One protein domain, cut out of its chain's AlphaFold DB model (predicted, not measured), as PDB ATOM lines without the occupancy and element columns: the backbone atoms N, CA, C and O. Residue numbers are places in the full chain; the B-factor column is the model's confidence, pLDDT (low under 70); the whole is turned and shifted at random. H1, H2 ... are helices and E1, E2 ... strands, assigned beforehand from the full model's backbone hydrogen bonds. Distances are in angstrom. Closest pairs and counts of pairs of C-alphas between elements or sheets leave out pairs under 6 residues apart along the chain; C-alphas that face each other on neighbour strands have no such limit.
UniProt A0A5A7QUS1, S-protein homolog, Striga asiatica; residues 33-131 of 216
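AT A GLANCE: This is residues 33 to 131 of the 216 residues of the protein "S-protein homolog" of Striga asiatica (UniProt A0A5A7QUS1). Two four-stranded sheets lie face to face as a sandwich, their strands running nearly along each other, with a one-turn helix, H1, at one end. A loop, residues 39 to 50, reaches out past one end of the sandwich, and the link from E4 to E5 reaches out past the other. The printed part has 99 residues, with E1, E2, E3, E4, E5, E6, H1, E7 and E8 in that order. One sheet runs E4, E1, E7, E8 and is mixed; the other runs E3, E2, E5, E6 and is antiparallel. The class is mostly strand, and the whole is compact, with a radius of gyration of the C-alphas of 13.6 A, but elongated, spanning 47 by 24 by 22 A.

IN THESE COORDINATES: E1, residues 33 to 38, begins at C-alpha 33 at (59.852, 47.403, 7.949) and is 16.8 A long. E2 is residues 51 to 57, 19.4 A, and E3 is residues 60 to 67, 20.2 A. E4, residues 71 to 77, measures 19.8 A and ends at C-alpha 77 at (54.788, 44.687, 5.793). E5 is residues 87 to 92, 16.9 A, and E6 is residues 100 to 105, 13.6 A. H1 is residues 110 to 113, 5.2 A. E7 is residues 117 to 122, 16.8 A, and E8 is residues 127 to 130, 10.5 A, ending at C-alpha 130 at (70.235, 50.481, 2.670).

HOW THE PARTS SIT: In the sandwich, two sheets face to face, the facing parts are 10.2 A apart centre to centre and the strands of the two sheets stand at 12 degrees. E1 is parallel to E7, at 10 degrees, with N 35 and O 118 at 2.8 A. E4, an edge strand, is antiparallel to E1, with N 34 and O 75 at 2.9 A. E7 and E8 form a hairpin, with N 121 and O 128 at 2.9 A. In the other sheet, twisted, E2 and E3 form a hairpin, with N 53 and O 65 at 2.9 A. E2 is antiparallel to E5, with N 52 and O 91 at 2.8 A. E5 and E6 form a hairpin, with N 90 and O 101 at 2.9 A. H1 only grazes both sheets; it is too short for any O i to N i+4 pair, and its one O i to N i+3 pair is not within hydrogen-bond range. E3 and E8 are apart.

THE WHOLE: The C-alphas of Arg 44 and Arg 82, the two farthest apart, are 47.6 A from each other. The printed part has no cut. The link from E1 to E2, 12 residues, is long. Mean pLDDT of the printed part is 78.1, with residues 41 to 49, 80 to 85, 94 to 98 and 106 to 110 under 70.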
ATOM      1  N   LYS A  33      60.093  45.963   7.840       88.56
ATOM      2  CA  LYS A  33      59.852  47.403   7.949       88.56
ATOM      3  C   LYS A  33      60.439  48.118   6.746       88.56
ATOM      4  O   LYS A  33      61.630  47.985   6.471       88.56
ATOM      5  N   LEU A  34      59.605  48.883   6.056       89.88
ATOM      6  CA  LEU A  34      60.004  49.755   4.961       89.88
ATOM      7  C   LEU A  34      60.003  51.199   5.447       89.88
ATOM      8  O   LEU A  34      58.996  51.666   5.963       89.88
ATOM      9  N   PHE A  35      61.099  51.905   5.218       91.62
ATOM     10  CA  PHE A  35      61.250  53.334   5.443       91.62
ATOM     11  C   PHE A  35      61.538  53.999   4.105       91.62
ATOM     12  O   PHE A  35      62.372  53.516   3.334       91.62
ATOM     13  N   VAL A  36      60.855  55.102   3.824       91.31
ATOM     14  CA  VAL A  36      61.081  55.887   2.613       91.31
ATOM     15  C   VAL A  36      61.184  57.353   2.989       91.31
ATOM     16  O   VAL A  36      60.212  57.950   3.455       91.31
ATOM     17  N   LYS A  37      62.359  57.937   2.755       89.81
ATOM     18  CA  LYS A  37      62.644  59.345   3.009       89.81
ATOM     19  C   LYS A  37      62.821  60.114   1.702       89.81
ATOM     20  O   LYS A  37      63.573  59.708   0.815       89.81
ATOM     21  N   ASN A  38      62.150  61.253   1.586       87.25
ATOM     22  CA  ASN A  38      62.389  62.206   0.509       87.25
ATOM     23  C   ASN A  38      63.414  63.245   0.978       87.25
ATOM     24  O   ASN A  38      63.059  64.238   1.602       87.25
ATOM     25  N   SER A  39      64.682  63.009   0.668       82.81
ATOM     26  CA  SER A  39      65.821  63.850   1.049       82.81
ATOM     27  C   SER A  39      66.270  64.781  -0.088       82.81
ATOM     28  O   SER A  39      67.443  65.146  -0.188       82.81
ATOM     29  N   LEU A  40      65.356  65.155  -0.986       77.94
ATOM     30  CA  LEU A  40      65.674  66.098  -2.050       77.94
ATOM     31  C   LEU A  40      65.978  67.497  -1.490       77.94
ATOM     32  O   LEU A  40      65.219  67.995  -0.654       77.94
ATOM     33  N   PRO A  41      67.026  68.176  -1.994       69.44
ATOM     34  CA  PRO A  41      67.261  69.568  -1.652       69.44
ATOM     35  C   PRO A  41      66.129  70.431  -2.212       69.44
ATOM     36  O   PRO A  41      65.702  70.264  -3.356       69.44
ATOM     37  N   TYR A  42      65.657  71.385  -1.415       66.56
ATOM     38  CA  TYR A  42      64.713  72.384  -1.896       66.56
ATOM     39  C   TYR A  42      65.371  73.232  -2.993       66.56
ATOM     40  O   TYR A  42      66.351  73.932  -2.742       66.56
ATOM     41  N   THR A  43      64.810  73.206  -4.201       63.00
ATOM     42  CA  THR A  43      65.205  74.108  -5.290       63.00
ATOM     43  C   THR A  43      64.049  75.057  -5.589       63.00
ATOM     44  O   THR A  43      62.895  74.635  -5.685       63.00
ATOM     45  N   ARG A  44      64.334  76.354  -5.762       55.38
ATOM     46  CA  ARG A  44      63.327  77.352  -6.156       55.38
ATOM     47  C   ARG A  44      62.676  76.911  -7.479       55.38
ATOM     48  O   ARG A  44      63.370  76.737  -8.472       55.38
ATOM     49  N   GLY A  45      61.357  76.697  -7.474       57.38
ATOM     50  CA  GLY A  45      60.601  76.164  -8.620       57.38
ATOM     51  C   GLY A  45      60.333  74.648  -8.589       57.38
ATOM     52  O   GLY A  45      59.486  74.178  -9.340       57.38
ATOM     53  N   GLN A  46      60.952  73.882  -7.678       60.41
ATOM     54  CA  GLN A  46      60.691  72.445  -7.455       60.41
ATOM     55  C   GLN A  46      59.622  72.191  -6.378       60.41
ATOM     56  O   GLN A  46      59.708  71.242  -5.602       60.41
ATOM     57  N   PHE A  47      58.551  72.986  -6.350       51.06
ATOM     58  CA  PHE A  47      57.427  72.794  -5.417       51.06
ATOM     59  C   PHE A  47      56.687  71.440  -5.579       51.06
ATOM     60  O   PHE A  47      55.718  71.174  -4.869       51.06
ATOM     61  N   GLY A  48      57.119  70.574  -6.509       54.00
ATOM     62  CA  GLY A  48      56.376  69.401  -6.961       54.00
ATOM     63  C   GLY A  48      57.143  68.084  -7.101       54.00
ATOM     64  O   GLY A  48      56.495  67.111  -7.480       54.00
ATOM     65  N   THR A  49      58.445  67.987  -6.792       61.94
ATOM     66  CA  THR A  49      59.141  66.679  -6.784       61.94
ATOM     67  C   THR A  49      58.788  65.911  -5.513       61.94
ATOM     68  O   THR A  49      59.562  65.810  -4.558       61.94
ATOM     69  N   ARG A  50      57.548  65.423  -5.489       73.06
ATOM     70  CA  ARG A  50      57.041  64.508  -4.473       73.06
ATOM     71  C   ARG A  50      57.498  63.102  -4.823       73.06
ATOM     72  O   ARG A  50      57.594  62.741  -5.997       73.06
ATOM     73  N   LEU A  51      57.763  62.316  -3.795       86.00
ATOM     74  CA  LEU A  51      57.951  60.884  -3.941       86.00
ATOM     75  C   LEU A  51      56.615  60.216  -3.620       86.00
ATOM     76  O   LEU A  51      56.018  60.530  -2.594       86.00
ATOM     77  N   SER A  52      56.123  59.350  -4.494       88.31
ATOM     78  CA  SER A  52      54.928  58.551  -4.242       88.31
ATOM     79  C   SER A  52      55.343  57.155  -3.808       88.31
ATOM     80  O   SER A  52      56.237  56.564  -4.419       88.31
ATOM     81  N   VAL A  53      54.707  56.638  -2.761       91.75
ATOM     82  CA  VAL A  53      54.855  55.249  -2.326       91.75
ATOM     83  C   VAL A  53      53.506  54.573  -2.375       91.75
ATOM     84  O   VAL A  53      52.538  55.092  -1.831       91.75
ATOM     85  N   HIS A  54      53.459  53.403  -3.000       90.44
ATOM     86  CA  HIS A  54      52.276  52.555  -3.019       90.44
ATOM     87  C   HIS A  54      52.649  51.164  -2.548       90.44
ATOM     88  O   HIS A  54      53.550  50.550  -3.120       90.44
ATOM     89  N   CYS A  55      51.985  50.695  -1.498       86.38
ATOM     90  CA  CYS A  55      52.277  49.423  -0.859       86.38
ATOM     91  C   CYS A  55      51.035  48.543  -0.767       86.38
ATOM     92  O   CYS A  55      50.003  48.969  -0.257       86.38
ATOM     93  N   PHE A  56      51.204  47.285  -1.148       85.06
ATOM     94  CA  PHE A  56      50.304  46.183  -0.850       85.06
ATOM     95  C   PHE A  56      50.978  45.271   0.176       85.06
ATOM     96  O   PHE A  56      52.170  44.975   0.049       85.06
ATOM     97  N   SER A  57      50.243  44.829   1.191       81.69
ATOM     98  CA  SER A  57      50.749  43.961   2.254       81.69
ATOM     99  C   SER A  57      49.731  42.883   2.592       81.69
ATOM    100  O   SER A  57      48.627  43.171   3.049       81.69
ATOM    101  N   ALA A  58      50.122  41.621   2.410       72.19
ATOM    102  CA  ALA A  58      49.248  40.457   2.498       72.19
ATOM    103  C   ALA A  58      48.007  40.569   1.593       72.19
ATOM    104  O   ALA A  58      48.065  40.112   0.458       72.19
ATOM    105  N   ASN A  59      46.902  41.127   2.093       70.81
ATOM    106  CA  ASN A  59      45.649  41.334   1.353       70.81
ATOM    107  C   ASN A  59      45.145  42.786   1.475       70.81
ATOM    108  O   ASN A  59      43.998  43.073   1.140       70.81
ATOM    109  N   GLU A  60      45.969  43.681   2.020       75.31
ATOM    110  CA  GLU A  60      45.623  45.074   2.270       75.31
ATOM    111  C   GLU A  60      46.388  45.976   1.302       75.31
ATOM    112  O   GLU A  60      47.606  45.859   1.153       75.31
ATOM    113  N   ASP A  61      45.664  46.879   0.647       81.81
ATOM    114  CA  ASP A  61      46.249  47.989  -0.097       81.81
ATOM    115  C   ASP A  61      46.342  49.196   0.841       81.81
ATOM    116  O   ASP A  61      45.326  49.702   1.324       81.81
ATOM    117  N   PHE A  62      47.563  49.656   1.111       82.31
ATOM    118  CA  PHE A  62      47.787  50.862   1.905       82.31
ATOM    119  C   PHE A  62      47.577  52.147   1.098       82.31
ATOM    120  O   PHE A  62      47.579  53.233   1.678       82.31
ATOM    121  N   GLY A  63      47.371  52.041  -0.214       79.88
ATOM    122  CA  GLY A  63      47.137  53.149  -1.125       79.88
ATOM    123  C   GLY A  63      48.400  53.943  -1.451       79.88
ATOM    124  O   GLY A  63      49.518  53.600  -1.057       79.88
ATOM    125  N   TYR A  64      48.205  55.025  -2.205       83.12
ATOM    126  CA  TYR A  64      49.268  55.946  -2.596       83.12
ATOM    127  C   TYR A  64      49.501  57.008  -1.522       83.12
ATOM    128  O   TYR A  64      48.586  57.747  -1.154       83.12
ATOM    129  N   HIS A  65      50.753  57.149  -1.096       87.75
ATOM    130  CA  HIS A  65      51.195  58.166  -0.146       87.75
ATOM    131  C   HIS A  65      52.209  59.096  -0.795       87.75
ATOM    132  O   HIS A  65      53.260  58.661  -1.268       87.75
ATOM    133  N   LEU A  66      51.907  60.393  -0.786       85.12
ATOM    134  CA  LEU A  66      52.803  61.431  -1.283       85.12
ATOM    135  C   LEU A  66      53.714  61.938  -0.164       85.12
ATOM    136  O   LEU A  66      53.249  62.467   0.845       85.12
ATOM    137  N   ILE A  67      55.020  61.851  -0.381       87.88
ATOM    138  CA  ILE A  67      56.049  62.259   0.571       87.88
ATOM    139  C   ILE A  67      56.599  63.625   0.154       87.88
ATOM    140  O   ILE A  67      57.227  63.781  -0.901       87.88
ATOM    141  N   GLY A  68      56.342  64.628   0.996       81.88
ATOM    142  CA  GLY A  68      56.896  65.976   0.859       81.88
ATOM    143  C   GLY A  68      58.407  66.033   1.108       81.88
ATOM    144  O   GLY A  68      59.010  65.051   1.525       81.88
ATOM    145  N   LEU A  69      59.020  67.190   0.853       81.62
ATOM    146  CA  LEU A  69      60.458  67.399   1.062       81.62
ATOM    147  C   LEU A  69      60.855  67.198   2.531       81.62
ATOM    148  O   LEU A  69      60.129  67.625   3.428       81.62
ATOM    149  N   ASP A  70      61.999  66.547   2.742       80.44
ATOM    150  CA  ASP A  70      62.565  66.148   4.040       80.44
ATOM    151  C   ASP A  70      61.576  65.407   4.959       80.44
ATOM    152  O   ASP A  70      61.681  65.414   6.185       80.44
ATOM    153  N   ARG A  71      60.579  64.741   4.365       84.56
ATOM    154  CA  ARG A  71      59.651  63.866   5.085       84.56
ATOM    155  C   ARG A  71      60.038  62.412   4.904       84.56
ATOM    156  O   ARG A  71      60.606  62.010   3.890       84.56
ATOM    157  N   GLU A  72      59.673  61.626   5.904       88.69
ATOM    158  CA  GLU A  72      59.824  60.183   5.924       88.69
ATOM    159  C   GLU A  72      58.479  59.540   6.246       88.69
ATOM    160  O   GLU A  72      57.700  60.063   7.047       88.69
ATOM    161  N   VAL A  73      58.221  58.402   5.616       90.00
ATOM    162  CA  VAL A  73      57.113  57.505   5.948       90.00
ATOM    163  C   VAL A  73      57.661  56.109   6.190       90.00
ATOM    164  O   VAL A  73      58.709  55.739   5.652       90.00
ATOM    165  N   ASN A  74      56.945  55.323   6.987       91.94
ATOM    166  CA  ASN A  74      57.308  53.942   7.250       91.94
ATOM    167  C   ASN A  74      56.088  53.023   7.235       91.94
ATOM    168  O   ASN A  74      54.973  53.449   7.526       91.94
ATOM    169  N   TYR A  75      56.331  51.760   6.896       88.94
ATOM    170  CA  TYR A  75      55.322  50.715   6.783       88.94
ATOM    171  C   TYR A  75      55.836  49.432   7.421       88.94
ATOM    172  O   TYR A  75      57.007  49.078   7.271       88.94
ATOM    173  N   THR A  76      54.943  48.709   8.089       88.12
ATOM    174  CA  THR A  76      55.191  47.329   8.515       88.12
ATOM    175  C   THR A  76      54.483  46.404   7.536       88.12
ATOM    176  O   THR A  76      53.278  46.521   7.333       88.12
ATOM    177  N   LEU A  77      55.243  45.519   6.898       86.12
ATOM    178  CA  LEU A  77      54.788  44.687   5.793       86.12
ATOM    179  C   LEU A  77      54.699  43.226   6.229       86.12
ATOM    180  O   LEU A  77      55.599  42.684   6.880       86.12
ATOM    181  N   CYS A  78      53.609  42.591   5.815       81.25
ATOM    182  CA  CYS A  78      53.262  41.222   6.138       81.25
ATOM    183  C   CYS A  78      53.420  40.330   4.910       81.25
ATOM    184  O   CYS A  78      52.732  40.505   3.904       81.25
ATOM    185  N   SER A  79      54.307  39.338   4.992       74.81
ATOM    186  CA  SER A  79      54.412  38.309   3.959       74.81
ATOM    187  C   SER A  79      53.378  37.217   4.209       74.81
ATOM    188  O   SER A  79      53.424  36.553   5.241       74.81
ATOM    189  N   ASN A  80      52.474  36.986   3.266       69.94
ATOM    190  CA  ASN A  80      51.590  35.828   3.295       69.94
ATOM    191  C   ASN A  80      52.022  34.863   2.179       69.94
ATOM    192  O   ASN A  80      51.912  35.240   1.016       69.94
ATOM    193  N   PRO A  81      52.466  33.630   2.481       67.06
ATOM    194  CA  PRO A  81      52.914  32.681   1.457       67.06
ATOM    195  C   PRO A  81      51.802  32.256   0.482       67.06
ATOM    196  O   PRO A  81      52.092  31.655  -0.546       67.06
ATOM    197  N   ARG A  82      50.533  32.551   0.796       68.62
ATOM    198  CA  ARG A  82      49.371  32.272  -0.063       68.62
ATOM    199  C   ARG A  82      48.866  33.487  -0.848       68.62
ATOM    200  O   ARG A  82      47.909  33.338  -1.599       68.62
ATOM    201  N   SER A  83      49.461  34.667  -0.671       65.06
ATOM    202  CA  SER A  83      49.088  35.882  -1.404       65.06
ATOM    203  C   SER A  83      50.278  36.410  -2.189       65.06
ATOM    204  O   SER A  83      51.405  36.346  -1.719       65.06
ATOM    205  N   THR A  84      50.031  36.961  -3.371       58.97
ATOM    206  CA  THR A  84      51.045  37.614  -4.211       58.97
ATOM    207  C   THR A  84      51.096  39.133  -4.006       58.97
ATOM    208  O   THR A  84      51.912  39.812  -4.628       58.97
ATOM    209  N   GLN A  85      50.242  39.690  -3.138       67.56
ATOM    210  CA  GLN A  85      50.065  41.135  -2.949       67.56
ATOM    211  C   GLN A  85      50.922  41.685  -1.796       67.56
ATOM    212  O   GLN A  85      50.417  42.163  -0.783       67.56
ATOM    213  N   TYR A  86      52.244  41.606  -1.939       74.56
ATOM    214  CA  TYR A  86      53.214  42.112  -0.953       74.56
ATOM    215  C   TYR A  86      54.249  43.063  -1.582       74.56
ATOM    216  O   TYR A  86      55.451  42.955  -1.348       74.56
ATOM    217  N   LEU A  87      53.786  43.961  -2.447       83.38
ATOM    218  CA  LEU A  87      54.631  44.826  -3.263       83.38
ATOM    219  C   LEU A  87      54.596  46.262  -2.749       83.38
ATOM    220  O   LEU A  87      53.523  46.846  -2.654       83.38
ATOM    221  N   CYS A  88      55.764  46.863  -2.539       86.06
ATOM    222  CA  CYS A  88      55.881  48.314  -2.421       86.06
ATOM    223  C   CYS A  88      56.599  48.897  -3.632       86.06
ATOM    224  O   CYS A  88      57.645  48.394  -4.046       86.06
ATOM    225  N   THR A  89      56.073  49.993  -4.167       88.88
ATOM    226  CA  THR A  89      56.689  50.756  -5.254       88.88
ATOM    227  C   THR A  89      56.949  52.193  -4.836       88.88
ATOM    228  O   THR A  89      56.166  52.784  -4.098       88.88
ATOM    229  N   ILE A  90      58.073  52.737  -5.297       89.62
ATOM    230  CA  ILE A  90      58.478  54.127  -5.097       89.62
ATOM    231  C   ILE A  90      58.573  54.790  -6.468       89.62
ATOM    232  O   ILE A  90      59.211  54.246  -7.371       89.62
ATOM    233  N   GLN A  91      57.959  55.961  -6.618       85.94
ATOM    234  CA  GLN A  91      57.879  56.681  -7.887       85.94
ATOM    235  C   GLN A  91      58.172  58.166  -7.700       85.94
ATOM    236  O   GLN A  91      57.675  58.795  -6.764       85.94
ATOM    237  N   TRP A  92      58.943  58.753  -8.615       82.25
ATOM    238  CA  TRP A  92      59.048  60.209  -8.701       82.25
ATOM    239  C   TRP A  92      57.792  60.776  -9.349       82.25
ATOM    240  O   TRP A  92      57.456  60.417 -10.474       82.25
ATOM    241  N   VAL A  93      57.120  61.699  -8.671       74.31
ATOM    242  CA  VAL A  93      55.949  62.368  -9.239       74.31
ATOM    243  C   VAL A  93      56.415  63.456 -10.206       74.31
ATOM    244  O   VAL A  93      57.280  64.265  -9.867       74.31
ATOM    245  N   ASN A  94      55.822  63.491 -11.404       69.00
ATOM    246  CA  ASN A  94      56.073  64.491 -12.453       69.00
ATOM    247  C   ASN A  94      57.510  64.523 -13.011       69.00
ATOM    248  O   ASN A  94      57.922  65.539 -13.578       69.00
ATOM    249  N   LYS A  95      58.286  63.441 -12.877       66.69
ATOM    250  CA  LYS A  95      59.616  63.326 -13.489       66.69
ATOM    251  C   LYS A  95      59.517  62.429 -14.718       66.69
ATOM    252  O   LYS A  95      59.097  61.293 -14.592       66.69
ATOM    253  N   LYS A  96      59.931  62.927 -15.888       62.31
ATOM    254  CA  LYS A  96      60.031  62.120 -17.113       62.31
ATOM    255  C   LYS A  96      61.490  61.715 -17.376       62.31
ATOM    256  O   LYS A  96      62.356  62.588 -17.292       62.31
ATOM    257  N   PRO A  97      61.772  60.446 -17.723       64.69
ATOM    258  CA  PRO A  97      60.837  59.313 -17.721       64.69
ATOM    259  C   PRO A  97      60.381  58.950 -16.299       64.69
ATOM    260  O   PRO A  97      61.113  59.193 -15.336       64.69
ATOM    261  N   ASP A  98      59.186  58.363 -16.178       65.06
ATOM    262  CA  ASP A  98      58.672  57.879 -14.896       65.06
ATOM    263  C   ASP A  98      59.564  56.733 -14.403       65.06
ATOM    264  O   ASP A  98      59.642  55.667 -15.013       65.06
ATOM    265  N   VAL A  99      60.256  56.947 -13.285       71.94
ATOM    266  CA  VAL A  99      61.097  55.917 -12.666       71.94
ATOM    267  C   VAL A  99      60.325  55.303 -11.506       71.94
ATOM    268  O   VAL A  99      60.110  55.958 -10.485       71.94
ATOM    269  N   THR A 100      59.923  54.041 -11.678       81.06
ATOM    270  CA  THR A 100      59.294  53.214 -10.639       81.06
ATOM    271  C   THR A 100      60.288  52.188 -10.121       81.06
ATOM    272  O   THR A 100      60.847  51.415 -10.897       81.06
ATOM    273  N   ILE A 101      60.477  52.142  -8.806       83.19
ATOM    274  CA  ILE A 101      61.361  51.184  -8.142       83.19
ATOM    275  C   ILE A 101      60.523  50.248  -7.284       83.19
ATOM    276  O   ILE A 101      59.707  50.702  -6.484       83.19
ATOM    277  N   ARG A 102      60.755  48.938  -7.413       84.75
ATOM    278  CA  ARG A 102      60.220  47.936  -6.484       84.75
ATOM    279  C   ARG A 102      61.018  48.001  -5.187       84.75
ATOM    280  O   ARG A 102      62.173  47.576  -5.133       84.75
ATOM    281  N   ALA A 103      60.411  48.598  -4.173       76.25
ATOM    282  CA  ALA A 103      61.025  48.814  -2.873       76.25
ATOM    283  C   ALA A 103      61.047  47.543  -2.021       76.25
ATOM    284  O   ALA A 103      61.962  47.351  -1.225       76.25
ATOM    285  N   PHE A 104      60.039  46.690  -2.196       78.38
ATOM    286  CA  PHE A 104      59.929  45.421  -1.495       78.38
ATOM    287  C   PHE A 104      59.077  44.437  -2.297       78.38
ATOM    288  O   PHE A 104      58.014  44.812  -2.793       78.38
ATOM    289  N   GLU A 105      59.533  43.187  -2.381       78.06
ATOM    290  CA  GLU A 105      58.776  42.038  -2.884       78.06
ATOM    291  C   GLU A 105      59.124  40.811  -2.023       78.06
ATOM    292  O   GLU A 105      60.247  40.303  -2.060       78.06
ATOM    293  N   ALA A 106      58.188  40.323  -1.207       68.31
ATOM    294  CA  ALA A 106      58.433  39.163  -0.349       68.31
ATOM    295  C   ALA A 106      58.886  37.921  -1.146       68.31
ATOM    296  O   ALA A 106      58.497  37.697  -2.293       68.31
ATOM    297  N   TYR A 107      59.742  37.108  -0.521       66.19
ATOM    298  CA  TYR A 107      60.345  35.882  -1.075       66.19
ATOM    299  C   TYR A 107      61.246  36.058  -2.312       66.19
ATOM    300  O   TYR A 107      61.928  35.106  -2.684       66.19
ATOM    301  N   ARG A 108      61.289  37.244  -2.930       64.44
ATOM    302  CA  ARG A 108      62.140  37.553  -4.093       64.44
ATOM    303  C   ARG A 108      63.166  38.648  -3.827       64.44
ATOM    304  O   ARG A 108      64.170  38.705  -4.524       64.44
ATOM    305  N   ASP A 109      62.927  39.493  -2.829       66.06
ATOM    306  CA  ASP A 109      63.841  40.565  -2.450       66.06
ATOM    307  C   ASP A 109      64.829  40.092  -1.372       66.06
ATOM    308  O   ASP A 109      64.518  40.029  -0.176       66.06
ATOM    309  N   ASP A 110      66.040  39.739  -1.799       67.38
ATOM    310  CA  ASP A 110      67.133  39.316  -0.919       67.38
ATOM    311  C   ASP A 110      67.711  40.474  -0.083       67.38
ATOM    312  O   ASP A 110      68.356  40.241   0.948       67.38
ATOM    313  N   ARG A 111      67.440  41.725  -0.484       74.62
ATOM    314  CA  ARG A 111      68.031  42.932   0.104       74.62
ATOM    315  C   ARG A 111      67.518  43.188   1.515       74.62
ATOM    316  O   ARG A 111      68.298  43.551   2.393       74.62
ATOM    317  N   CYS A 112      66.226  42.958   1.741       78.00
ATOM    318  CA  CYS A 112      65.589  43.169   3.042       78.00
ATOM    319  C   CYS A 112      65.483  41.895   3.885       78.00
ATOM    320  O   CYS A 112      65.241  41.975   5.087       78.00
ATOM    321  N   TYR A 113      65.664  40.713   3.287       72.94
ATOM    322  CA  TYR A 113      65.489  39.435   3.984       72.94
ATOM    323  C   TYR A 113      66.464  39.247   5.153       72.94
ATOM    324  O   TYR A 113      66.111  38.662   6.174       72.94
ATOM    325  N   LYS A 114      67.688  39.773   5.023       73.69
ATOM    326  CA  LYS A 114      68.749  39.591   6.026       73.69
ATOM    327  C   LYS A 114      68.492  40.356   7.324       73.69
ATOM    328  O   LYS A 114      68.812  39.851   8.392       73.69
ATOM    329  N   THR A 115      67.932  41.558   7.235       79.62
ATOM    330  CA  THR A 115      67.762  42.466   8.385       79.62
ATOM    331  C   THR A 115      66.298  42.705   8.746       79.62
ATOM    332  O   THR A 115      66.012  43.285   9.788       79.62
ATOM    333  N   ASN A 116      65.363  42.258   7.904       84.56
ATOM    334  CA  ASN A 116      63.954  42.655   7.900       84.56
ATOM    335  C   ASN A 116      63.738  44.176   7.752       84.56
ATOM    336  O   ASN A 116      62.649  44.674   8.036       84.56
ATOM    337  N   LEU A 117      64.753  44.921   7.309       85.19
ATOM    338  CA  LEU A 117      64.706  46.372   7.165       85.19
ATOM    339  C   LEU A 117      64.983  46.759   5.714       85.19
ATOM    340  O   LEU A 117      65.990  46.356   5.132       85.19
ATOM    341  N   CYS A 118      64.104  47.586   5.159       86.56
ATOM    342  CA  CYS A 118      64.306  48.264   3.893       86.56
ATOM    343  C   CYS A 118      64.306  49.771   4.145       86.56
ATOM    344  O   CYS A 118      63.277  50.312   4.543       86.56
ATOM    345  N   PHE A 119      65.405  50.472   3.891       88.12
ATOM    346  CA  PHE A 119      65.422  51.933   3.938       88.12
ATOM    347  C   PHE A 119      65.755  52.493   2.562       88.12
ATOM    348  O   PHE A 119      66.777  52.137   1.976       88.12
ATOM    349  N   TYR A 120      64.907  53.390   2.067       89.69
ATOM    350  CA  TYR A 120      65.110  54.105   0.816       89.69
ATOM    351  C   TYR A 120      65.187  55.609   1.050       89.69
ATOM    352  O   TYR A 120      64.367  56.172   1.773       89.69
ATOM    353  N   ALA A 121      66.130  56.269   0.382       87.75
ATOM    354  CA  ALA A 121      66.235  57.723   0.363       87.75
ATOM    355  C   ALA A 121      66.291  58.251  -1.067       87.75
ATOM    356  O   ALA A 121      67.122  57.828  -1.869       87.75
ATOM    357  N   ALA A 122      65.425  59.207  -1.371       85.25
ATOM    358  CA  ALA A 122      65.469  59.982  -2.602       85.25
ATOM    359  C   ALA A 122      66.444  61.157  -2.428       85.25
ATOM    360  O   ALA A 122      66.228  62.005  -1.566       85.25
ATOM    361  N   LEU A 123      67.498  61.208  -3.243       81.31
ATOM    362  CA  LEU A 123      68.498  62.276  -3.296       81.31
ATOM    363  C   LEU A 123      68.479  62.954  -4.672       81.31
ATOM    364  O   LEU A 123      67.747  62.550  -5.579       81.31
ATOM    365  N   LYS A 124      69.274  64.019  -4.824       74.44
ATOM    366  CA  LYS A 124      69.305  64.863  -6.031       74.44
ATOM    367  C   LYS A 124      69.527  64.061  -7.320       74.44
ATOM    368  O   LYS A 124      68.969  64.404  -8.360       74.44
ATOM    369  N   ASP A 125      70.344  63.021  -7.251       72.50
ATOM    370  CA  ASP A 125      70.820  62.215  -8.373       72.50
ATOM    371  C   ASP A 125      70.161  60.831  -8.479       72.50
ATOM    372  O   ASP A 125      70.280  60.184  -9.517       72.50
ATOM    373  N   GLY A 126      69.392  60.387  -7.481       78.25
ATOM    374  CA  GLY A 126      68.795  59.055  -7.534       78.25
ATOM    375  C   GLY A 126      68.021  58.642  -6.291       78.25
ATOM    376  O   GLY A 126      67.786  59.432  -5.381       78.25
ATOM    377  N   ILE A 127      67.601  57.378  -6.269       84.62
ATOM    378  CA  ILE A 127      67.008  56.733  -5.095       84.62
ATOM    379  C   ILE A 127      67.998  55.680  -4.608       84.62
ATOM    380  O   ILE A 127      68.420  54.812  -5.369       84.62
ATOM    381  N   TYR A 128      68.348  55.763  -3.333       85.44
ATOM    382  CA  TYR A 128      69.357  54.945  -2.677       85.44
ATOM    383  C   TYR A 128      68.689  53.983  -1.710       85.44
ATOM    384  O   TYR A 128      67.662  54.314  -1.123       85.44
ATOM    385  N   PHE A 129      69.289  52.809  -1.532       87.25
ATOM    386  CA  PHE A 129      68.814  51.771  -0.626       87.25
ATOM    387  C   PHE A 129      69.874  51.438   0.427       87.25
ATOM    388  O   PHE A 129      71.062  51.353   0.113       87.25
ATOM    389  N   THR A 130      69.436  51.170   1.655       82.94
ATOM    390  CA  THR A 130      70.235  50.481   2.670       82.94
ATOM    391  C   THR A 130      69.375  49.504   3.467       82.94
ATOM    392  O   THR A 130      68.198  49.744   3.729       82.94
ATOM    393  N   GLY A 131      69.974  48.386   3.870       82.25
ATOM    394  CA  GLY A 131      69.315  47.355   4.673       82.25
ATOM    395  C   GLY A 131      69.339  47.625   6.180       82.25
ATOM    396  O   GLY A 131      69.066  46.709   6.945       82.25
TER     397      GLY A 131